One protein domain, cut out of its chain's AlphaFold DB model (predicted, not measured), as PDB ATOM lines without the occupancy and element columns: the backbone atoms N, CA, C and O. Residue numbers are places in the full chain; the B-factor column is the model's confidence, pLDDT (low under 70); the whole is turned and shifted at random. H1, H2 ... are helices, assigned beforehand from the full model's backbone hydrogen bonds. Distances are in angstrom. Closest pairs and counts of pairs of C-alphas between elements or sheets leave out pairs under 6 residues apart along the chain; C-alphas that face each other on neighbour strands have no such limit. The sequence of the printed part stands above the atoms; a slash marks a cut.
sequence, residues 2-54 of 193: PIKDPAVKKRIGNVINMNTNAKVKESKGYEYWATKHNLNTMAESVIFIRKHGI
ATOM      1  N   PRO A   2      58.317 -12.143 -14.394       40.72
ATOM      2  CA  PRO A   2      57.072 -12.894 -14.298       40.72
ATOM      3  C   PRO A   2      55.899 -11.920 -14.443       40.72
ATOM      4  O   PRO A   2      55.848 -10.887 -13.773       40.72
ATOM      5  N   ILE A   3      54.994 -12.226 -15.367       46.78
ATOM      6  CA  ILE A   3      53.760 -11.472 -15.577       46.78
ATOM      7  C   ILE A   3      52.934 -11.650 -14.300       46.78
ATOM      8  O   ILE A   3      52.505 -12.758 -13.994       46.78
ATOM      9  N   LYS A   4      52.771 -10.577 -13.515       45.50
ATOM     10  CA  LYS A   4      51.846 -10.572 -12.377       45.50
ATOM     11  C   LYS A   4      50.444 -10.800 -12.928       45.50
ATOM     12  O   LYS A   4      49.927  -9.934 -13.635       45.50
ATOM     13  N   ASP A   5      49.841 -11.939 -12.603       47.56
ATOM     14  CA  ASP A   5      48.418 -12.131 -12.845       47.56
ATOM     15  C   ASP A   5      47.641 -11.054 -12.067       47.56
ATOM     16  O   ASP A   5      47.923 -10.816 -10.885       47.56
ATOM     17  N   PRO A   6      46.710 -10.333 -12.714       50.59
ATOM     18  CA  PRO A   6      45.962  -9.278 -12.051       50.59
ATOM     19  C   PRO A   6      45.131  -9.863 -10.901       50.59
ATOM     20  O   PRO A   6      44.433 -10.859 -11.068       50.59
ATOM     21  N   ALA A   7      45.163  -9.194  -9.744       53.94
ATOM     22  CA  ALA A   7      44.451  -9.594  -8.523       53.94
ATOM     23  C   ALA A   7      42.915  -9.655  -8.678       53.94
ATOM     24  O   ALA A   7      42.222 -10.188  -7.815       53.94
ATOM     25  N   VAL A   8      42.376  -9.124  -9.783       55.69
ATOM     26  CA  VAL A   8      40.957  -9.179 -10.145       55.69
ATOM     27  C   VAL A   8      40.828  -9.849 -11.510       55.69
ATOM     28  O   VAL A   8      41.382  -9.372 -12.503       55.69
ATOM     29  N   LYS A   9      40.065 -10.948 -11.569       63.53
ATOM     30  CA  LYS A   9      39.745 -11.650 -12.818       63.53
ATOM     31  C   LYS A   9      38.999 -10.690 -13.754       63.53
ATOM     32  O   LYS A   9      37.888 -10.256 -13.448       63.53
ATOM     33  N   LYS A  10      39.618 -10.338 -14.884       70.00
ATOM     34  CA  LYS A  10      38.990  -9.514 -15.923       70.00
ATOM     35  C   LYS A  10      37.840 -10.307 -16.556       70.00
ATOM     36  O   LYS A  10      38.072 -11.406 -17.053       70.00
ATOM     37  N   ARG A  11      36.622  -9.759 -16.502       83.06
ATOM     38  CA  ARG A  11      35.433 -10.342 -17.145       83.06
ATOM     39  C   ARG A  11      35.478 -10.128 -18.655       83.06
ATOM     40  O   ARG A  11      35.971  -9.087 -19.098       83.06
ATOM     41  N   ILE A  12      34.938 -11.065 -19.427       89.44
ATOM     42  CA  ILE A  12      34.823 -10.934 -20.879       89.44
ATOM     43  C   ILE A  12      33.811  -9.833 -21.210       89.44
ATOM     44  O   ILE A  12      32.677  -9.818 -20.730       89.44
ATOM     45  N   GLY A  13      34.241  -8.877 -22.035       90.88
ATOM     46  CA  GLY A  13      33.403  -7.774 -22.498       90.88
ATOM     47  C   GLY A  13      32.328  -8.203 -23.501       90.88
ATOM     48  O   GLY A  13      32.318  -9.322 -24.006       90.88
ATOM     49  N   ASN A  14      31.425  -7.281 -23.839       94.06
ATOM     50  CA  ASN A  14      30.466  -7.472 -24.928       94.06
ATOM     51  C   ASN A  14      31.076  -7.055 -26.273       94.06
ATOM     52  O   ASN A  14      31.687  -5.987 -26.372       94.06
ATOM     53  N   VAL A  15      30.829  -7.849 -27.316       95.00
ATOM     54  CA  VAL A  15      31.041  -7.442 -28.713       95.00
ATOM     55  C   VAL A  15      29.931  -6.478 -29.143       95.00
ATOM     56  O   VAL A  15      28.746  -6.703 -28.889       95.00
ATOM     57  N   ILE A  16      30.315  -5.400 -29.821       94.56
ATOM     58  CA  ILE A  16      29.405  -4.437 -30.442       94.56
ATOM     59  C   ILE A  16      28.923  -4.992 -31.780       94.56
ATOM     60  O   ILE A  16      29.724  -5.286 -32.668       94.56
ATOM     61  N   ASN A  17      27.605  -5.092 -31.962       93.12
ATOM     62  CA  ASN A  17      27.036  -5.465 -33.252       93.12
ATOM     63  C   ASN A  17      27.182  -4.307 -34.253       93.12
ATOM     64  O   ASN A  17      26.443  -3.325 -34.204       93.12
ATOM     65  N   MET A  18      28.127  -4.444 -35.180       91.44
ATOM     66  CA  MET A  18      28.457  -3.415 -36.168       91.44
ATOM     67  C   MET A  18      27.334  -3.144 -37.187       91.44
ATOM     68  O   MET A  18      27.348  -2.103 -37.832       91.44
ATOM     69  N   ASN A  19      26.368  -4.056 -37.349       87.31
ATOM     70  CA  ASN A  19      25.292  -3.927 -38.342       87.31
ATOM     71  C   ASN A  19      24.060  -3.205 -37.782       87.31
ATOM     72  O   ASN A  19      23.341  -2.525 -38.518       87.31
ATOM     73  N   THR A  20      23.800  -3.354 -36.482       90.44
ATOM     74  CA  THR A  20      22.601  -2.806 -35.831       90.44
ATOM     75  C   THR A  20      22.890  -1.579 -34.974       90.44
ATOM     76  O   THR A  20      21.976  -0.806 -34.698       90.44
ATOM     77  N   ASN A  21      24.141  -1.355 -34.565       92.12
ATOM     78  CA  ASN A  21      24.493  -0.221 -33.721       92.12
ATOM     79  C   ASN A  21      24.454   1.102 -34.511       92.12
ATOM     80  O   ASN A  21      25.243   1.308 -35.432       92.12
ATOM     81  N   ALA A  22      23.558   2.013 -34.122       93.50
ATOM     82  CA  ALA A  22      23.378   3.312 -34.777       93.50
ATOM     83  C   ALA A  22      24.660   4.164 -34.780       93.50
ATOM     84  O   ALA A  22      25.043   4.695 -35.819       93.50
ATOM     85  N   LYS A  23      25.406   4.188 -33.667       94.19
ATOM     86  CA  LYS A  23      26.646   4.975 -33.545       94.19
ATOM     87  C   LYS A  23      27.736   4.513 -34.508       94.19
ATOM     88  O   LYS A  23      28.540   5.326 -34.951       94.19
ATOM     89  N   VAL A  24      27.762   3.218 -34.839       92.69
ATOM     90  CA  VAL A  24      28.679   2.671 -35.854       92.69
ATOM     91  C   VAL A  24      28.346   3.227 -37.241       92.69
ATOM     92  O   VAL A  24      29.257   3.521 -38.004       92.69
ATOM     93  N   LYS A  25      27.059   3.419 -37.558       91.94
ATOM     94  CA  LYS A  25      26.615   3.975 -38.846       91.94
ATOM     95  C   LYS A  25      26.808   5.489 -38.930       91.94
ATOM     96  O   LYS A  25      27.121   6.008 -39.994       91.94
ATOM     97  N   GLU A  26      26.622   6.182 -37.812       93.94
ATOM     98  CA  GLU A  26      26.648   7.647 -37.731       93.94
ATOM     99  C   GLU A  26      28.065   8.226 -37.588       93.94
ATOM    100  O   GLU A  26      28.293   9.382 -37.936       93.94
ATOM    101  N   SER A  27      29.035   7.453 -37.080       96.56
ATOM    102  CA  SER A  27      30.382   7.952 -36.788       96.56
ATOM    103  C   SER A  27      31.487   6.997 -37.232       96.56
ATOM    104  O   SER A  27      31.692   5.932 -36.649       96.56
ATOM    105  N   LYS A  28      32.304   7.454 -38.189       94.38
ATOM    106  CA  LYS A  28      33.521   6.756 -38.643       94.38
ATOM    107  C   LYS A  28      34.533   6.521 -37.517       94.38
ATOM    108  O   LYS A  28      35.180   5.478 -37.469       94.38
ATOM    109  N   GLY A  29      34.649   7.468 -36.582       96.19
ATOM    110  CA  GLY A  29      35.518   7.319 -35.413       96.19
ATOM    111  C   GLY A  29      35.040   6.203 -34.480       96.19
ATOM    112  O   GLY A  29      35.843   5.386 -34.024       96.19
ATOM    113  N   TYR A  30      33.727   6.125 -34.241       96.25
ATOM    114  CA  TYR A  30      33.146   5.061 -33.424       96.25
ATOM    115  C   TYR A  30      33.212   3.698 -34.121       96.25
ATOM    116  O   TYR A  30      33.510   2.704 -33.465       96.25
ATOM    117  N   GLU A  31      33.007   3.644 -35.440       95.06
ATOM    118  CA  GLU A  31      33.198   2.435 -36.251       95.06
ATOM    119  C   GLU A  31      34.616   1.859 -36.078       95.06
ATOM    120  O   GLU A  31      34.783   0.669 -35.785       95.06
ATOM    121  N   TYR A  32      35.644   2.707 -36.181       96.44
ATOM    122  CA  TYR A  32      37.034   2.290 -35.985       96.44
ATOM    123  C   TYR A  32      37.296   1.801 -34.553       96.44
ATOM    124  O   TYR A  32      37.873   0.727 -34.345       96.44
ATOM    125  N   TRP A  33      36.827   2.553 -33.552       97.19
ATOM    126  CA  TRP A  33      36.955   2.163 -32.147       97.19
ATOM    127  C   TRP A  33      36.263   0.823 -31.858       97.19
ATOM    128  O   TRP A  33      36.876  -0.061 -31.257       97.19
ATOM    129  N   ALA A  34      35.026   0.640 -32.328       95.19
ATOM    130  CA  ALA A  34      34.237  -0.570 -32.117       95.19
ATOM    131  C   ALA A  34      34.878  -1.791 -32.789       95.19
ATOM    132  O   ALA A  34      34.898  -2.874 -32.206       95.19
ATOM    133  N   THR A  35      35.484  -1.610 -33.966       94.56
ATOM    134  CA  THR A  35      36.252  -2.665 -34.645       94.56
ATOM    135  C   THR A  35      37.430  -3.131 -33.787       94.56
ATOM    136  O   THR A  35      37.568  -4.326 -33.517       94.56
ATOM    137  N   LYS A  36      38.247  -2.193 -33.289       96.12
ATOM    138  CA  LYS A  36      39.390  -2.506 -32.414       96.12
ATOM    139  C   LYS A  36      38.945  -3.142 -31.093       96.12
ATOM    140  O   LYS A  36      39.559  -4.101 -30.629       96.12
ATOM    141  N   HIS A  37      37.866  -2.633 -30.500       95.12
ATOM    142  CA  HIS A  37      37.266  -3.179 -29.280       95.12
ATOM    143  C   HIS A  37      36.785  -4.623 -29.468       95.12
ATOM    144  O   HIS A  37      37.091  -5.488 -28.645       95.12
ATOM    145  N   ASN A  38      36.080  -4.904 -30.564       95.12
ATOM    146  CA  ASN A  38      35.582  -6.242 -30.875       95.12
ATOM    147  C   ASN A  38      36.724  -7.239 -31.089       95.12
ATOM    148  O   ASN A  38      36.676  -8.327 -30.522       95.12
ATOM    149  N   LEU A  39      37.766  -6.853 -31.837       94.56
ATOM    150  CA  LEU A  39      38.965  -7.677 -32.030       94.56
ATOM    151  C   LEU A  39      39.619  -8.041 -30.690       94.56
ATOM    152  O   LEU A  39      39.887  -9.214 -30.434       94.56
ATOM    153  N   ASN A  40      39.805  -7.059 -29.805       94.44
ATOM    154  CA  ASN A  40      40.364  -7.296 -28.473       94.44
ATOM    155  C   ASN A  40      39.469  -8.219 -27.627       94.44
ATOM    156  O   ASN A  40      39.961  -9.160 -27.010       94.44
ATOM    157  N   THR A  41      38.153  -7.988 -27.633       94.69
ATOM    158  CA  THR A  41      37.182  -8.801 -26.878       94.69
ATOM    159  C   THR A  41      37.163 -10.255 -27.363       94.69
ATOM    160  O   THR A  41      37.105 -11.189 -26.558       94.69
ATOM    161  N   MET A  42      37.250 -10.473 -28.678       93.94
ATOM    162  CA  MET A  42      37.325 -11.817 -29.253       93.94
ATOM    163  C   MET A  42      38.662 -12.495 -28.953       93.94
ATOM    164  O   MET A  42      38.671 -13.682 -28.634       93.94
ATOM    165  N   ALA A  43      39.778 -11.760 -28.967       92.88
ATOM    166  CA  ALA A  43      41.074 -12.299 -28.557       92.88
ATOM    167  C   ALA A  43      41.054 -12.772 -27.091       92.88
ATOM    168  O   ALA A  43      41.488 -13.886 -26.797       92.88
ATOM    169  N   GLU A  44      40.479 -11.980 -26.182       92.69
ATOM    170  CA  GLU A  44      40.285 -12.369 -24.776       92.69
ATOM    171  C   GLU A  44      39.401 -13.616 -24.640       92.69
ATOM    172  O   GLU A  44      39.731 -14.529 -23.880       92.69
ATOM    173  N   SER A  45      38.329 -13.694 -25.432       92.00
ATOM    174  CA  SER A  45      37.429 -14.852 -25.477       92.00
ATOM    175  C   SER A  45      38.158 -16.126 -25.924       92.00
ATOM    176  O   SER A  45      38.018 -17.169 -25.288       92.00
ATOM    177  N   VAL A  46      38.983 -16.043 -26.976       90.75
ATOM    178  CA  VAL A  46      39.787 -17.170 -27.485       90.75
ATOM    179  C   VAL A  46      40.816 -17.629 -26.451       90.75
ATOM    180  O   VAL A  46      40.978 -18.830 -26.232       90.75
ATOM    181  N   ILE A  47      41.496 -16.693 -25.784       91.12
ATOM    182  CA  ILE A  47      42.440 -17.017 -24.706       91.12
ATOM    183  C   ILE A  47      41.713 -17.745 -23.570       91.12
ATOM    184  O   ILE A  47      42.225 -18.742 -23.063       91.12
ATOM    185  N   PHE A  48      40.526 -17.272 -23.183       90.44
ATOM    186  CA  PHE A  48      39.729 -17.885 -22.123       90.44
ATOM    187  C   PHE A  48      39.354 -19.332 -22.456       90.44
ATOM    188  O   PHE A  48      39.682 -20.235 -21.690       90.44
ATOM    189  N   ILE A  49      38.721 -19.578 -23.607       89.81
ATOM    190  CA  ILE A  49      38.273 -20.934 -23.967       89.81
ATOM    191  C   ILE A  49      39.459 -21.897 -24.130       89.81
ATOM    192  O   ILE A  49      39.386 -23.028 -23.653       89.81
ATOM    193  N   ARG A  50      40.603 -21.433 -24.662       90.12
ATOM    194  CA  ARG A  50      41.828 -22.248 -24.753       90.12
ATOM    195  C   ARG A  50      42.409 -22.605 -23.387       90.12
ATOM    196  O   ARG A  50      42.830 -23.743 -23.201       90.12
ATOM    197  N   LYS A  51      42.398 -21.682 -22.416       89.38
ATOM    198  CA  LYS A  51      42.786 -21.984 -21.022       89.38
ATOM    199  C   LYS A  51      41.908 -23.075 -20.400       89.38
ATOM    200  O   LYS A  51      42.377 -23.807 -19.539       89.38
ATOM    201  N   HIS A  52      40.663 -23.193 -20.858       86.94
ATOM    202  CA  HIS A  52      39.719 -24.233 -20.455       86.94
ATOM    203  C   HIS A  52      39.744 -25.480 -21.363       86.94
ATOM    204  O   HIS A  52      38.874 -26.337 -21.241       86.94
ATOM    205  N   GLY A  53      40.728 -25.607 -22.264       89.75
ATOM    206  CA  GLY A  53      40.881 -26.771 -23.146       89.75
ATOM    207  C   GLY A  53      39.856 -26.857 -24.282       89.75
ATOM    208  O   GLY A  53      39.766 -27.884 -24.951       89.75
ATOM    209  N   ILE A  54      39.087 -25.792 -24.513       91.88
ATOM    210  CA  ILE A  54      38.066 -25.715 -25.558       91.88
ATOM    211  C   ILE A  54      38.716 -25.149 -26.825       91.88
ATOM    212  O   ILE A  54      39.173 -24.004 -26.852       91.88
TER     213      ILE A  54
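This is residues 2 to 54 of the 193 residues of an uncharacterized protein of Lactobacillus iners LactinV 01V1-a (UniProt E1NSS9). One long helix, H2, has an unnamed stretch crossing over one side of it aslant; at the far end the short helix H1 makes the turn from that stretch into H2. Residues 2 to 9 stick out as a tail. The printed part has 53 residues with two named helices, H1 then H2, and no named strand; its class is all helix. It is loose, with a radius of gyration of the C-alphas of 14.3 A, and elongated, spanning 42 by 24 by 15 A.

Look first at H1, residues 22 to 26, then past a tight link of one residue at H2, residues 28 to 51. They touch only at the corner by their link, H2 with residues 30 to 34 alone; their closest C-alphas, of Val 24 and Glu 31, are 4.5 A apart. In H1 and H2 every O i to N i+4 pair is within hydrogen-bond range.

Find C-alpha 22 at (23.378, 3.312, -34.777), where H1 begins its 6.2 A. H2 runs 35.0 A from C-alpha 28 to C-alpha 51 at (42.786, -21.984, -21.022).

The farthest C-alphas, of Pro 2 and Glu 26, are 43.6 A apart. The printed part has no cut. Residues 2 to 9 have pLDDT under 70.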